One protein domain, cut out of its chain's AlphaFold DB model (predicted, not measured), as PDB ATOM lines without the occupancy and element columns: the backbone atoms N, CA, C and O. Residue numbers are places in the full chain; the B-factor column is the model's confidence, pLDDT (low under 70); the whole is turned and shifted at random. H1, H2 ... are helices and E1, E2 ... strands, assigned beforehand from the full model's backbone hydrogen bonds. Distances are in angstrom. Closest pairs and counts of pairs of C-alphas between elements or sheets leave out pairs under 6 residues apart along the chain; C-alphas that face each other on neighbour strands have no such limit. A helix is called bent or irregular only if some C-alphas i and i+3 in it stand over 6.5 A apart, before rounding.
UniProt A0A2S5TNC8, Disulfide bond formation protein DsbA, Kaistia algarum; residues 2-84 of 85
ATOM      1  N   LYS A   2     -14.765 -43.867  22.630       51.00
ATOM      2  CA  LYS A   2     -15.699 -44.399  21.602       51.00
ATOM      3  C   LYS A   2     -16.764 -43.395  21.103       51.00
ATOM      4  O   LYS A   2     -17.054 -43.361  19.918       51.00
ATOM      5  N   LYS A   3     -17.290 -42.526  21.982       51.97
ATOM      6  CA  LYS A   3     -18.277 -41.484  21.615       51.97
ATOM      7  C   LYS A   3     -17.694 -40.343  20.762       51.97
ATOM      8  O   LYS A   3     -18.416 -39.760  19.966       51.97
ATOM      9  N   LEU A   4     -16.392 -40.063  20.896       55.81
ATOM     10  CA  LEU A   4     -15.698 -39.036  20.104       55.81
ATOM     11  C   LEU A   4     -15.395 -39.536  18.683       55.81
ATOM     12  O   LEU A   4     -15.502 -38.772  17.731       55.81
ATOM     13  N   LEU A   5     -15.117 -40.837  18.532       56.56
ATOM     14  CA  LEU A   5     -14.924 -41.481  17.228       56.56
ATOM     15  C   LEU A   5     -16.231 -41.569  16.419       56.56
ATOM     16  O   LEU A   5     -16.215 -41.334  15.215       56.56
ATOM     17  N   LEU A   6     -17.375 -41.829  17.073       56.66
ATOM     18  CA  LEU A   6     -18.684 -41.816  16.403       56.66
ATOM     19  C   LEU A   6     -19.111 -40.408  15.958       56.66
ATOM     20  O   LEU A   6     -19.733 -40.267  14.908       56.66
ATOM     21  N   SER A   7     -18.765 -39.370  16.728       56.91
ATOM     22  CA  SER A   7     -19.101 -37.985  16.376       56.91
ATOM     23  C   SER A   7     -18.311 -37.486  15.164       56.91
ATOM     24  O   SER A   7     -18.886 -36.809  14.320       56.91
ATOM     25  N   GLY A   8     -17.025 -37.840  15.046       58.94
ATOM     26  CA  GLY A   8     -16.192 -37.439  13.905       58.94
ATOM     27  C   GLY A   8     -16.613 -38.093  12.585       58.94
ATOM     28  O   GLY A   8     -16.577 -37.452  11.536       58.94
ATOM     29  N   LEU A   9     -17.088 -39.342  12.636       59.22
ATOM     30  CA  LEU A   9     -17.577 -40.047  11.451       59.22
ATOM     31  C   LEU A   9     -18.907 -39.464  10.939       59.22
ATOM     32  O   LEU A   9     -19.108 -39.364   9.732       59.22
ATOM     33  N   ALA A  10     -19.784 -39.011  11.842       60.34
ATOM     34  CA  ALA A  10     -21.046 -38.368  11.471       60.34
ATOM     35  C   ALA A  10     -20.840 -37.011  10.768       60.34
ATOM     36  O   ALA A  10     -21.572 -36.685   9.834       60.34
ATOM     37  N   THR A  11     -19.823 -36.237  11.161       60.59
ATOM     38  CA  THR A  11     -19.509 -34.943  10.530       60.59
ATOM     39  C   THR A  11     -18.910 -35.109   9.128       60.59
ATOM     40  O   THR A  11     -19.219 -34.323   8.236       60.59
ATOM     41  N   ALA A  12     -18.110 -36.157   8.900       60.31
ATOM     42  CA  ALA A  12     -17.510 -36.437   7.593       60.31
ATOM     43  C   ALA A  12     -18.547 -36.850   6.528       60.31
ATOM     44  O   ALA A  12     -18.421 -36.469   5.366       60.31
ATOM     45  N   VAL A  13     -19.605 -37.570   6.920       60.66
ATOM     46  CA  VAL A  13     -20.689 -37.975   6.002       60.66
ATOM     47  C   VAL A  13     -21.540 -36.777   5.560       60.66
ATOM     48  O   VAL A  13     -21.999 -36.737   4.423       60.66
ATOM     49  N   PHE A  14     -21.703 -35.757   6.409       60.38
ATOM     50  CA  PHE A  14     -22.474 -34.557   6.064       60.38
ATOM     51  C   PHE A  14     -21.780 -33.666   5.019       60.38
ATOM     52  O   PHE A  14     -22.454 -32.982   4.254       60.38
ATOM     53  N   ALA A  15     -20.444 -33.699   4.952       60.38
ATOM     54  CA  ALA A  15     -19.659 -32.885   4.022       60.38
ATOM     55  C   ALA A  15     -19.717 -33.381   2.561       60.38
ATOM     56  O   ALA A  15     -19.456 -32.607   1.644       60.38
ATOM     57  N   ILE A  16     -20.075 -34.649   2.329       60.91
ATOM     58  CA  ILE A  16     -20.086 -35.268   0.989       60.91
ATOM     59  C   ILE A  16     -21.456 -35.110   0.298       60.91
ATOM     60  O   ILE A  16     -21.562 -35.197  -0.921       60.91
ATOM     61  N   SER A  17     -22.513 -34.801   1.050       61.22
ATOM     62  CA  SER A  17     -23.899 -34.763   0.554       61.22
ATOM     63  C   SER A  17     -24.263 -33.528  -0.290       61.22
ATOM     64  O   SER A  17     -25.422 -33.386  -0.674       61.22
ATOM     65  N   GLY A  18     -23.321 -32.612  -0.554       59.59
ATOM     66  CA  GLY A  18     -23.611 -31.271  -1.085       59.59
ATOM     67  C   GLY A  18     -23.107 -30.948  -2.495       59.59
ATOM     68  O   GLY A  18     -23.439 -29.884  -3.015       59.59
ATOM     69  N   SER A  19     -22.320 -31.807  -3.143       59.81
ATOM     70  CA  SER A  19     -21.814 -31.523  -4.494       59.81
ATOM     71  C   SER A  19     -22.878 -31.814  -5.555       59.81
ATOM     72  O   SER A  19     -22.881 -32.866  -6.192       59.81
ATOM     73  N   ALA A  20     -23.798 -30.867  -5.745       63.66
ATOM     74  CA  ALA A  20     -24.631 -30.816  -6.937       63.66
ATOM     75  C   ALA A  20     -23.721 -30.566  -8.149       63.66
ATOM     76  O   ALA A  20     -23.125 -29.498  -8.283       63.66
ATOM     77  N   MET A  21     -23.581 -31.565  -9.022       67.06
ATOM     78  CA  MET A  21     -22.894 -31.394 -10.300       67.06
ATOM     79  C   MET A  21     -23.787 -30.516 -11.180       67.06
ATOM     80  O   MET A  21     -24.819 -30.976 -11.671       67.06
ATOM     81  N   ALA A  22     -23.439 -29.239 -11.329       69.25
ATOM     82  CA  ALA A  22     -24.126 -28.368 -12.271       69.25
ATOM     83  C   ALA A  22     -23.879 -28.889 -13.694       69.25
ATOM     84  O   ALA A  22     -22.735 -29.133 -14.082       69.25
ATOM     85  N   ALA A  23     -24.948 -29.086 -14.465       76.75
ATOM     86  CA  ALA A  23     -24.817 -29.354 -15.888       76.75
ATOM     87  C   ALA A  23     -24.241 -28.107 -16.576       76.75
ATOM     88  O   ALA A  23     -24.735 -26.996 -16.374       76.75
ATOM     89  N   ASN A  24     -23.189 -28.291 -17.374       88.31
ATOM     90  CA  ASN A  24     -22.579 -27.212 -18.145       88.31
ATOM     91  C   ASN A  24     -23.338 -27.056 -19.465       88.31
ATOM     92  O   ASN A  24     -23.032 -27.754 -20.426       88.31
ATOM     93  N   PHE A  25     -24.326 -26.161 -19.497       92.56
ATOM     94  CA  PHE A  25     -25.043 -25.821 -20.727       92.56
ATOM     95  C   PHE A  25     -24.295 -24.749 -21.520       92.56
ATOM     96  O   PHE A  25     -23.928 -23.702 -20.976       92.56
ATOM     97  N   VAL A  26     -24.108 -24.980 -22.815       94.69
ATOM     98  CA  VAL A  26     -23.363 -24.108 -23.725       94.69
ATOM     99  C   VAL A  26     -24.328 -23.361 -24.645       94.69
ATOM    100  O   VAL A  26     -25.111 -23.960 -25.388       94.69
ATOM    101  N   ALA A  27     -24.260 -22.028 -24.615       95.44
ATOM    102  CA  ALA A  27     -25.020 -21.179 -25.528       95.44
ATOM    103  C   ALA A  27     -24.616 -21.460 -26.986       95.44
ATOM    104  O   ALA A  27     -23.431 -21.543 -27.305       95.44
ATOM    105  N   GLY A  28     -25.601 -21.599 -27.869       95.25
ATOM    106  CA  GLY A  28     -25.409 -21.980 -29.271       95.25
ATOM    107  C   GLY A  28     -25.356 -23.492 -29.521       95.25
ATOM    108  O   GLY A  28     -25.390 -23.894 -30.681       95.25
ATOM    109  N   GLN A  29     -25.322 -24.321 -28.470       94.88
ATOM    110  CA  GLN A  29     -25.421 -25.780 -28.573       94.88
ATOM    111  C   GLN A  29     -26.681 -26.303 -27.877       94.88
ATOM    112  O   GLN A  29     -27.538 -26.892 -28.530       94.88
ATOM    113  N   ASP A  30     -26.815 -26.052 -26.574       95.88
ATOM    114  CA  ASP A  30     -27.927 -26.576 -25.770       95.88
ATOM    115  C   ASP A  30     -29.124 -25.619 -25.725       95.88
ATOM    116  O   ASP A  30     -30.267 -26.035 -25.550       95.88
ATOM    117  N   TYR A  31     -28.864 -24.317 -25.874       95.62
ATOM    118  CA  TYR A  31     -29.883 -23.274 -25.911       95.62
ATOM    119  C   TYR A  31     -29.436 -22.085 -26.758       95.62
ATOM    120  O   TYR A  31     -28.248 -21.876 -27.002       95.62
ATOM    121  N   ILE A  32     -30.401 -21.271 -27.177       95.75
ATOM    122  CA  ILE A  32     -30.161 -20.021 -27.900       95.75
ATOM    123  C   ILE A  32     -30.658 -18.872 -27.027       95.75
ATOM    124  O   ILE A  32     -31.765 -18.924 -26.490       95.75
ATOM    125  N   VAL A  33     -29.845 -17.824 -26.896       95.81
ATOM    126  CA  VAL A  33     -30.283 -16.566 -26.281       95.81
ATOM    127  C   VAL A  33     -31.070 -15.785 -27.323       95.81
ATOM    128  O   VAL A  33     -30.541 -15.439 -28.379       95.81
ATOM    129  N   VAL A  34     -32.343 -15.520 -27.038       93.69
ATOM    130  CA  VAL A  34     -33.184 -14.709 -27.923       93.69
ATOM    131  C   VAL A  34     -32.629 -13.277 -27.942       93.69
ATOM    132  O   VAL A  34     -32.418 -12.708 -26.870       93.69
ATOM    133  N   PRO A  35     -32.396 -12.672 -29.122       93.62
ATOM    134  CA  PRO A  35     -31.754 -11.358 -29.219       93.62
ATOM    135  C   PRO A  35     -32.605 -10.234 -28.618       93.62
ATOM    136  O   PRO A  35     -32.066  -9.269 -28.083       93.62
ATOM    137  N   THR A  36     -33.931 -10.379 -28.678       95.31
ATOM    138  CA  THR A  36     -34.887  -9.439 -28.091       95.31
ATOM    139  C   THR A  36     -35.649 -10.144 -26.974       95.31
ATOM    140  O   THR A  36     -36.484 -11.004 -27.267       95.31
ATOM    141  N   PRO A  37     -35.390  -9.806 -25.699       90.75
ATOM    142  CA  PRO A  37     -36.150 -10.351 -24.585       90.75
ATOM    143  C   PRO A  37     -37.640 -10.037 -24.729       90.75
ATOM    144  O   PRO A  37     -38.026  -8.904 -25.028       90.75
ATOM    145  N   VAL A  38     -38.477 -11.043 -24.502       90.94
ATOM    146  CA  VAL A  38     -39.934 -10.888 -24.487       90.94
ATOM    147  C   VAL A  38     -40.410 -10.515 -23.088       90.94
ATOM    148  O   VAL A  38     -39.805 -10.904 -22.088       90.94
ATOM    149  N   GLN A  39     -41.498  -9.751 -23.015       94.06
ATOM    150  CA  GLN A  39     -42.144  -9.460 -21.739       94.06
ATOM    151  C   GLN A  39     -42.765 -10.739 -21.177       94.06
ATOM    152  O   GLN A  39     -43.434 -11.478 -21.898       94.06
ATOM    153  N   VAL A  40     -42.544 -10.976 -19.886       96.31
ATOM    154  CA  VAL A  40     -43.179 -12.072 -19.146       96.31
ATOM    155  C   VAL A  40     -44.591 -11.673 -18.712       96.31
ATOM    156  O   VAL A  40     -44.855 -10.497 -18.458       96.31
ATOM    157  N   GLU A  41     -45.496 -12.641 -18.572       95.69
ATOM    158  CA  GLU A  41     -46.889 -12.387 -18.168       95.69
ATOM    159  C   GLU A  41     -47.012 -11.902 -16.720       95.69
ATOM    160  O   GLU A  41     -47.915 -11.134 -16.392       95.69
ATOM    161  N   VAL A  42     -46.117 -12.361 -15.839       97.12
ATOM    162  CA  VAL A  42     -46.125 -12.016 -14.412       97.12
ATOM    163  C   VAL A  42     -44.761 -11.447 -14.016       97.12
ATOM    164  O   VAL A  42     -43.805 -12.213 -13.866       97.12
ATOM    165  N   PRO A  43     -44.649 -10.122 -13.811       96.00
ATOM    166  CA  PRO A  43     -43.414  -9.504 -13.342       96.00
ATOM    167  C   PRO A  43     -42.917 -10.132 -12.034       96.00
ATOM    168  O   PRO A  43     -43.697 -10.419 -11.125       96.00
ATOM    169  N   GLY A  44     -41.606 -10.355 -11.934       95.94
ATOM    170  CA  GLY A  44     -40.982 -10.971 -10.757       95.94
ATOM    171  C   GLY A  44     -41.113 -12.499 -10.675       95.94
ATOM    172  O   GLY A  44     -40.682 -13.082  -9.682       95.94
ATOM    173  N   LYS A  45     -41.678 -13.157 -11.695       97.62
ATOM    174  CA  LYS A  45     -41.635 -14.617 -11.866       97.62
ATOM    175  C   LYS A  45     -40.707 -15.002 -13.013       97.62
ATOM    176  O   LYS A  45     -40.585 -14.273 -13.995       97.62
ATOM    177  N   ILE A  46     -40.103 -16.179 -12.904       97.75
ATOM    178  CA  ILE A  46     -39.375 -16.818 -14.001       97.75
ATOM    179  C   ILE A  46     -40.405 -17.498 -14.897       97.75
ATOM    180  O   ILE A  46     -41.073 -18.443 -14.473       97.75
ATOM    181  N   GLU A  47     -40.557 -17.019 -16.126       97.81
ATOM    182  CA  GLU A  47     -41.474 -17.628 -17.084       97.81
ATOM    183  C   GLU A  47     -40.806 -18.784 -17.838       97.81
ATOM    184  O   GLU A  47     -39.717 -18.633 -18.390       97.81
ATOM    185  N   VAL A  48     -41.484 -19.931 -17.897       97.62
ATOM    186  CA  VAL A  48     -41.140 -21.043 -18.792       97.62
ATOM    187  C   VAL A  48     -42.302 -21.242 -19.752       97.62
ATOM    188  O   VAL A  48     -43.406 -21.580 -19.322       97.62
ATOM    189  N   ARG A  49     -42.062 -21.030 -21.046       97.00
ATOM    190  CA  ARG A  49     -43.101 -21.077 -22.076       97.00
ATOM    191  C   ARG A  49     -42.912 -22.264 -23.009       97.00
ATOM    192  O   ARG A  49     -41.857 -22.419 -23.615       97.00
ATOM    193  N   GLU A  50     -43.960 -23.063 -23.153       97.75
ATOM    194  CA  GLU A  50     -44.056 -24.128 -24.147       97.75
ATOM    195  C   GLU A  50     -44.965 -23.673 -25.295       97.75
ATOM    196  O   GLU A  50     -46.146 -23.380 -25.092       97.75
ATOM    197  N   PHE A  51     -44.418 -23.642 -26.510       96.88
ATOM    198  CA  PHE A  51     -45.213 -23.510 -27.726       96.88
ATOM    199  C   PHE A  51     -45.591 -24.906 -28.216       96.88
ATOM    200  O   PHE A  51     -44.711 -25.722 -28.484       96.88
ATOM    201  N   PHE A  52     -46.886 -25.190 -28.321       97.44
ATOM    202  CA  PHE A  52     -47.375 -26.533 -28.639       97.44
ATOM    203  C   PHE A  52     -48.521 -26.501 -29.645       97.44
ATOM    204  O   PHE A  52     -49.130 -25.468 -29.897       97.44
ATOM    205  N   TRP A  53     -48.850 -27.662 -30.199       97.81
ATOM    206  CA  TRP A  53     -50.033 -27.858 -31.029       97.81
ATOM    207  C   TRP A  53     -50.609 -29.246 -30.752       97.81
ATOM    208  O   TRP A  53     -49.861 -30.214 -30.643       97.81
ATOM    209  N   TYR A  54     -51.933 -29.382 -30.653       96.12
ATOM    210  CA  TYR A  54     -52.562 -30.674 -30.349       96.12
ATOM    211  C   TYR A  54     -52.313 -31.757 -31.412       96.12
ATOM    212  O   TYR A  54     -52.277 -32.936 -31.074       96.12
ATOM    213  N   GLY A  55     -52.090 -31.382 -32.677       96.56
ATOM    214  CA  GLY A  55     -51.735 -32.327 -33.745       96.56
ATOM    215  C   GLY A  55     -50.246 -32.697 -33.801       96.56
ATOM    216  O   GLY A  55     -49.845 -33.543 -34.600       96.56
ATOM    217  N   CYS A  56     -49.403 -32.091 -32.963       97.75
ATOM    218  CA  CYS A  56     -47.964 -32.328 -32.953       97.75
ATOM    219  C   CYS A  56     -47.620 -33.635 -32.217       97.75
ATOM    220  O   CYS A  56     -47.610 -33.701 -30.986       97.75
ATOM    221  N   GLY A  57     -47.244 -34.676 -32.967       98.00
ATOM    222  CA  GLY A  57     -46.854 -35.971 -32.394       98.00
ATOM    223  C   GLY A  57     -45.640 -35.914 -31.452       98.00
ATOM    224  O   GLY A  57     -45.569 -36.688 -30.501       98.00
ATOM    225  N   HIS A  58     -44.694 -34.988 -31.662       97.94
ATOM    226  CA  HIS A  58     -43.569 -34.780 -30.737       97.94
ATOM    227  C   HIS A  58     -44.013 -34.151 -29.416       97.94
ATOM    228  O   HIS A  58     -43.581 -34.589 -28.354       97.94
ATOM    229  N   CYS A  59     -44.922 -33.183 -29.484       97.69
ATOM    230  CA  CYS A  59     -45.501 -32.521 -28.326       97.69
ATOM    231  C   CYS A  59     -46.283 -33.540 -27.480       97.69
ATOM    232  O   CYS A  59     -46.088 -33.630 -26.273       97.69
ATOM    233  N   PHE A  60     -47.063 -34.413 -28.131       97.94
ATOM    234  CA  PHE A  60     -47.755 -35.515 -27.457       97.94
ATOM    235  C   PHE A  60     -46.796 -36.473 -26.731       97.94
ATOM    236  O   PHE A  60     -47.060 -36.872 -25.601       97.94
ATOM    237  N   LYS A  61     -45.657 -36.820 -27.347       98.50
ATOM    238  CA  LYS A  61     -44.631 -37.663 -26.705       98.50
ATOM    239  C   LYS A  61     -43.943 -36.971 -25.523       98.50
ATOM    240  O   LYS A  61     -43.554 -37.650 -24.578       98.50
ATOM    241  N   LEU A  62     -43.783 -35.649 -25.572       98.06
ATOM    242  CA  LEU A  62     -43.158 -34.854 -24.513       98.06
ATOM    243  C   LEU A  62     -44.079 -34.676 -23.289       98.06
ATOM    244  O   LEU A  62     -43.605 -34.623 -22.152       98.06
ATOM    245  N   GLU A  63     -45.393 -34.636 -23.503       97.75
ATOM    246  CA  GLU A  63     -46.388 -34.268 -22.492       97.75
ATOM    247  C   GLU A  63     -46.318 -35.069 -21.170       97.75
ATOM    248  O   GLU A  63     -46.370 -34.445 -20.108       97.75
ATOM    249  N   PRO A  64     -46.121 -36.406 -21.143       98.19
ATOM    250  CA  PRO A  64     -45.988 -37.142 -19.879       98.19
ATOM    251  C   PRO A  64     -44.799 -36.674 -19.019       98.19
ATOM    252  O   PRO A  64     -44.881 -36.631 -17.783       98.19
ATOM    253  N   HIS A  65     -43.696 -36.290 -19.667       97.69
ATOM    254  CA  HIS A  65     -42.511 -35.754 -18.998       97.69
ATOM    255  C   HIS A  65     -42.781 -34.347 -18.456       97.69
ATOM    256  O   HIS A  65     -42.469 -34.072 -17.293       97.69
ATOM    257  N   MET A  66     -43.449 -33.498 -19.242       97.69
ATOM    258  CA  MET A  66     -43.866 -32.163 -18.805       97.69
ATOM    259  C   MET A  66     -44.800 -32.239 -17.605       97.69
ATOM    260  O   MET A  66     -44.532 -31.614 -16.584       97.69
ATOM    261  N   GLN A  67     -45.834 -33.077 -17.650       97.81
ATOM    262  CA  GLN A  67     -46.768 -33.263 -16.535       97.81
ATOM    263  C   GLN A  67     -46.085 -33.727 -15.242       97.81
ATOM    264  O   GLN A  67     -46.516 -33.381 -14.141       97.81
ATOM    265  N   THR A  68     -44.998 -34.489 -15.355       98.25
ATOM    266  CA  THR A  68     -44.191 -34.890 -14.197       98.25
ATOM    267  C   THR A  68     -43.372 -33.719 -13.652       98.25
ATOM    268  O   THR A  68     -43.299 -33.533 -12.435       98.25
ATOM    269  N   TRP A  69     -42.771 -32.922 -14.533       97.69
ATOM    270  CA  TRP A  69     -41.972 -31.758 -14.160       97.69
ATOM    271  C   TRP A  69     -42.821 -30.625 -13.564       97.69
ATOM    272  O   TRP A  69     -42.448 -30.066 -12.534       97.69
ATOM    273  N   LEU A  70     -44.009 -30.361 -14.116       97.94
ATOM    274  CA  LEU A  70     -44.920 -29.301 -13.663       97.94
ATOM    275  C   LEU A  70     -45.344 -29.439 -12.194       97.94
ATOM    276  O   LEU A  70     -45.583 -28.446 -11.513       97.94
ATOM    277  N   LYS A  71     -45.391 -30.667 -11.671       97.75
ATOM    278  CA  LYS A  71     -45.703 -30.936 -10.257       97.75
ATOM    279  C   LYS A  71     -44.586 -30.514  -9.297       97.75
ATOM    280  O   LYS A  71     -44.808 -30.484  -8.092       97.75
ATOM    281  N   LYS A  72     -43.386 -30.237  -9.814       97.19
ATOM    282  CA  LYS A  72     -42.175 -29.925  -9.041       97.19
ATOM    283  C   LYS A  72     -41.760 -28.458  -9.154       97.19
ATOM    284  O   LYS A  72     -40.660 -28.117  -8.724       97.19
ATOM    285  N   LEU A  73     -42.595 -27.604  -9.749       96.69
ATOM    286  CA  LEU A  73     -42.235 -26.206  -9.951       96.69
ATOM    287  C   LEU A  73     -42.053 -25.476  -8.614       96.69
ATOM    288  O   LEU A  73     -42.905 -25.592  -7.726       96.69
ATOM    289  N   PRO A  74     -40.971 -24.697  -8.463       97.25
ATOM    290  CA  PRO A  74     -40.817 -23.806  -7.328       97.25
ATOM    291  C   PRO A  74     -41.795 -22.623  -7.434       97.25
ATOM    292  O   PRO A  74     -42.377 -22.344  -8.482       97.25
ATOM    293  N   LYS A  75     -41.998 -21.913  -6.318       97.31
ATOM    294  CA  LYS A  75     -43.030 -20.865  -6.197       97.31
ATOM    295  C   LYS A  75     -42.784 -19.642  -7.083       97.31
ATOM    296  O   LYS A  75     -43.706 -18.859  -7.304       97.31
ATOM    297  N   ASP A  76     -41.554 -19.416  -7.511       98.00
ATOM    298  CA  ASP A  76     -41.106 -18.296  -8.339       98.00
ATOM    299  C   ASP A  76     -41.195 -18.577  -9.845       98.00
ATOM    300  O   ASP A  76     -41.027 -17.651 -10.635       98.00
ATOM    301  N   VAL A  77     -41.539 -19.803 -10.253       98.12
ATOM    302  CA  VAL A  77     -41.690 -20.174 -11.665       98.12
ATOM    303  C   VAL A  77     -43.151 -20.108 -12.105       98.12
ATOM    304  O   VAL A  77     -44.055 -20.620 -11.443       98.12
ATOM    305  N   ARG A  78     -43.384 -19.502 -13.271       97.75
ATOM    306  CA  ARG A  78     -44.668 -19.471 -13.974       97.75
ATOM    307  C   ARG A  78     -44.534 -20.235 -15.285       97.75
ATOM    308  O   ARG A  78     -43.879 -19.781 -16.215       97.75
ATOM    309  N   PHE A  79     -45.190 -21.386 -15.372       97.94
ATOM    310  CA  PHE A  79     -45.277 -22.127 -16.625       97.94
ATOM    311  C   PHE A  79     -46.453 -21.646 -17.478       97.94
ATOM    312  O   PHE A  79     -47.557 -21.479 -16.948       97.94
ATOM    313  N   VAL A  80     -46.233 -21.460 -18.778       97.50
ATOM    314  CA  VAL A  80     -47.238 -21.004 -19.748       97.50
ATOM    315  C   VAL A  80     -47.234 -21.906 -20.980       97.50
ATOM    316  O   VAL A  80     -46.174 -22.276 -21.476       97.50
ATOM    317  N   ARG A  81     -48.425 -22.226 -21.502       96.75
ATOM    318  CA  ARG A  81     -48.584 -22.903 -22.795       96.75
ATOM    319  C   ARG A  81     -49.187 -21.963 -23.822       96.75
ATOM    320  O   ARG A  81     -50.205 -21.327 -23.550       96.75
ATOM    321  N   THR A  82     -48.591 -21.915 -25.004       96.50
ATOM    322  CA  THR A  82     -49.063 -21.106 -26.127       96.50
ATOM    323  C   THR A  82     -49.314 -22.004 -27.335       96.50
ATOM    324  O   THR A  82     -48.374 -22.630 -27.823       96.50
ATOM    325  N   PRO A  83     -50.561 -22.101 -27.822       96.88
ATOM    326  CA  PRO A  83     -50.849 -22.797 -29.069       96.88
ATOM    327  C   PRO A  83     -50.104 -22.141 -30.237       96.88
ATOM    328  O   PRO A  83     -50.132 -20.920 -30.383       96.88
ATOM    329  N   ALA A  84     -49.431 -22.946 -31.054       95.06
ATOM    330  CA  ALA A  84     -48.730 -22.511 -32.261       95.06
ATOM    331  C   ALA A  84     -49.573 -22.687 -33.541       95.06
ATOM    332  O   ALA A  84     -49.155 -22.238 -34.607       95.06
TER     333      ALA A  84
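AT A GLANCE: This is residues 2 to 84 of the 85 residues of the protein "Disulfide bond formation protein DsbA" of Kaistia algarum (UniProt A0A2S5TNC8). A small head made of a pair of parallel strands, E1 and E2, with helix H2 over one face of the pair, and from it a long arm, residues 2 to 38, that sticks out and ends in helix H1. The chain goes through E1, runs back in H2, and returns in E2 beside E1. The printed part has 83 residues with two named helices and two named strands, in the order H1, E1, H2, E2; the sheet has the order E1, E2 and is parallel, and the class is mixed, helices and strands. The whole is extended, with a radius of gyration of the C-alphas of 20.8 A, and its outline is a rod of 67 by 30 by 28 A, the arm making its length.

HOW THE PARTS SIT: Strands E1, residues 46 to 52, and E2, residues 77 to 83, are parallel neighbours, with 22 degrees between their directions. The C-alphas of Ile 46 and Val 77 face each other at 4.7 A, and those of Phe 52 and Pro 83 at 5.1 A. Among the pairs within hydrogen-bond range are N 78 and O 46 at 2.8 A and N 50 and O 80 at 2.9 A. With helix H2, residues 57 to 70, they form a strand-helix-strand unit, two parallel neighbour strands with a helix between them along the chain, and its crossover is right-handed. The closest C-alphas of E1 and H2 are those of Phe 52 and Cys 59, 6.3 A apart. The closest of H2 and E2 are those of Leu 70 and Phe 79, 7.8 A apart. Helix H1, residues 2 to 16, is apart from H2 and from E2. Of the O i to N i+4 pairs, 8 of 11 in H1 and 8 of 10 in H2 are within hydrogen-bond range. H2 is irregular, but only just: C-alphas 61 and 64 are 7.0 A apart.

IN THESE COORDINATES: E1 is 19.3 A long, from C-alpha 46 at (-39.375, -16.818, -14.001) to C-alpha 52. E2 is 19.8 A long and ends with C-alpha 83 at (-50.849, -22.797, -29.069). H2 is 20.0 A long. H1 is 23.0 A long and begins with C-alpha 2 at (-15.699, -44.399, 21.602).

THE WHOLE: The C-alphas farthest apart are those of Lys 2 and Gly 55, at 67.1 A. Residues 2 to 38, of which 2 to 16 belong to H1, stand free; the 46 residues without them span 34 by 23 by 9 A. The link from H1 to E1, 29 residues, is long; that from E1 to H2, 4 residues, is tight, and that from H2 to E2, 6 residues, is short. The printed part has no cut. Its mean pLDDT is 86.9, and residues 2 to 22 are under 70.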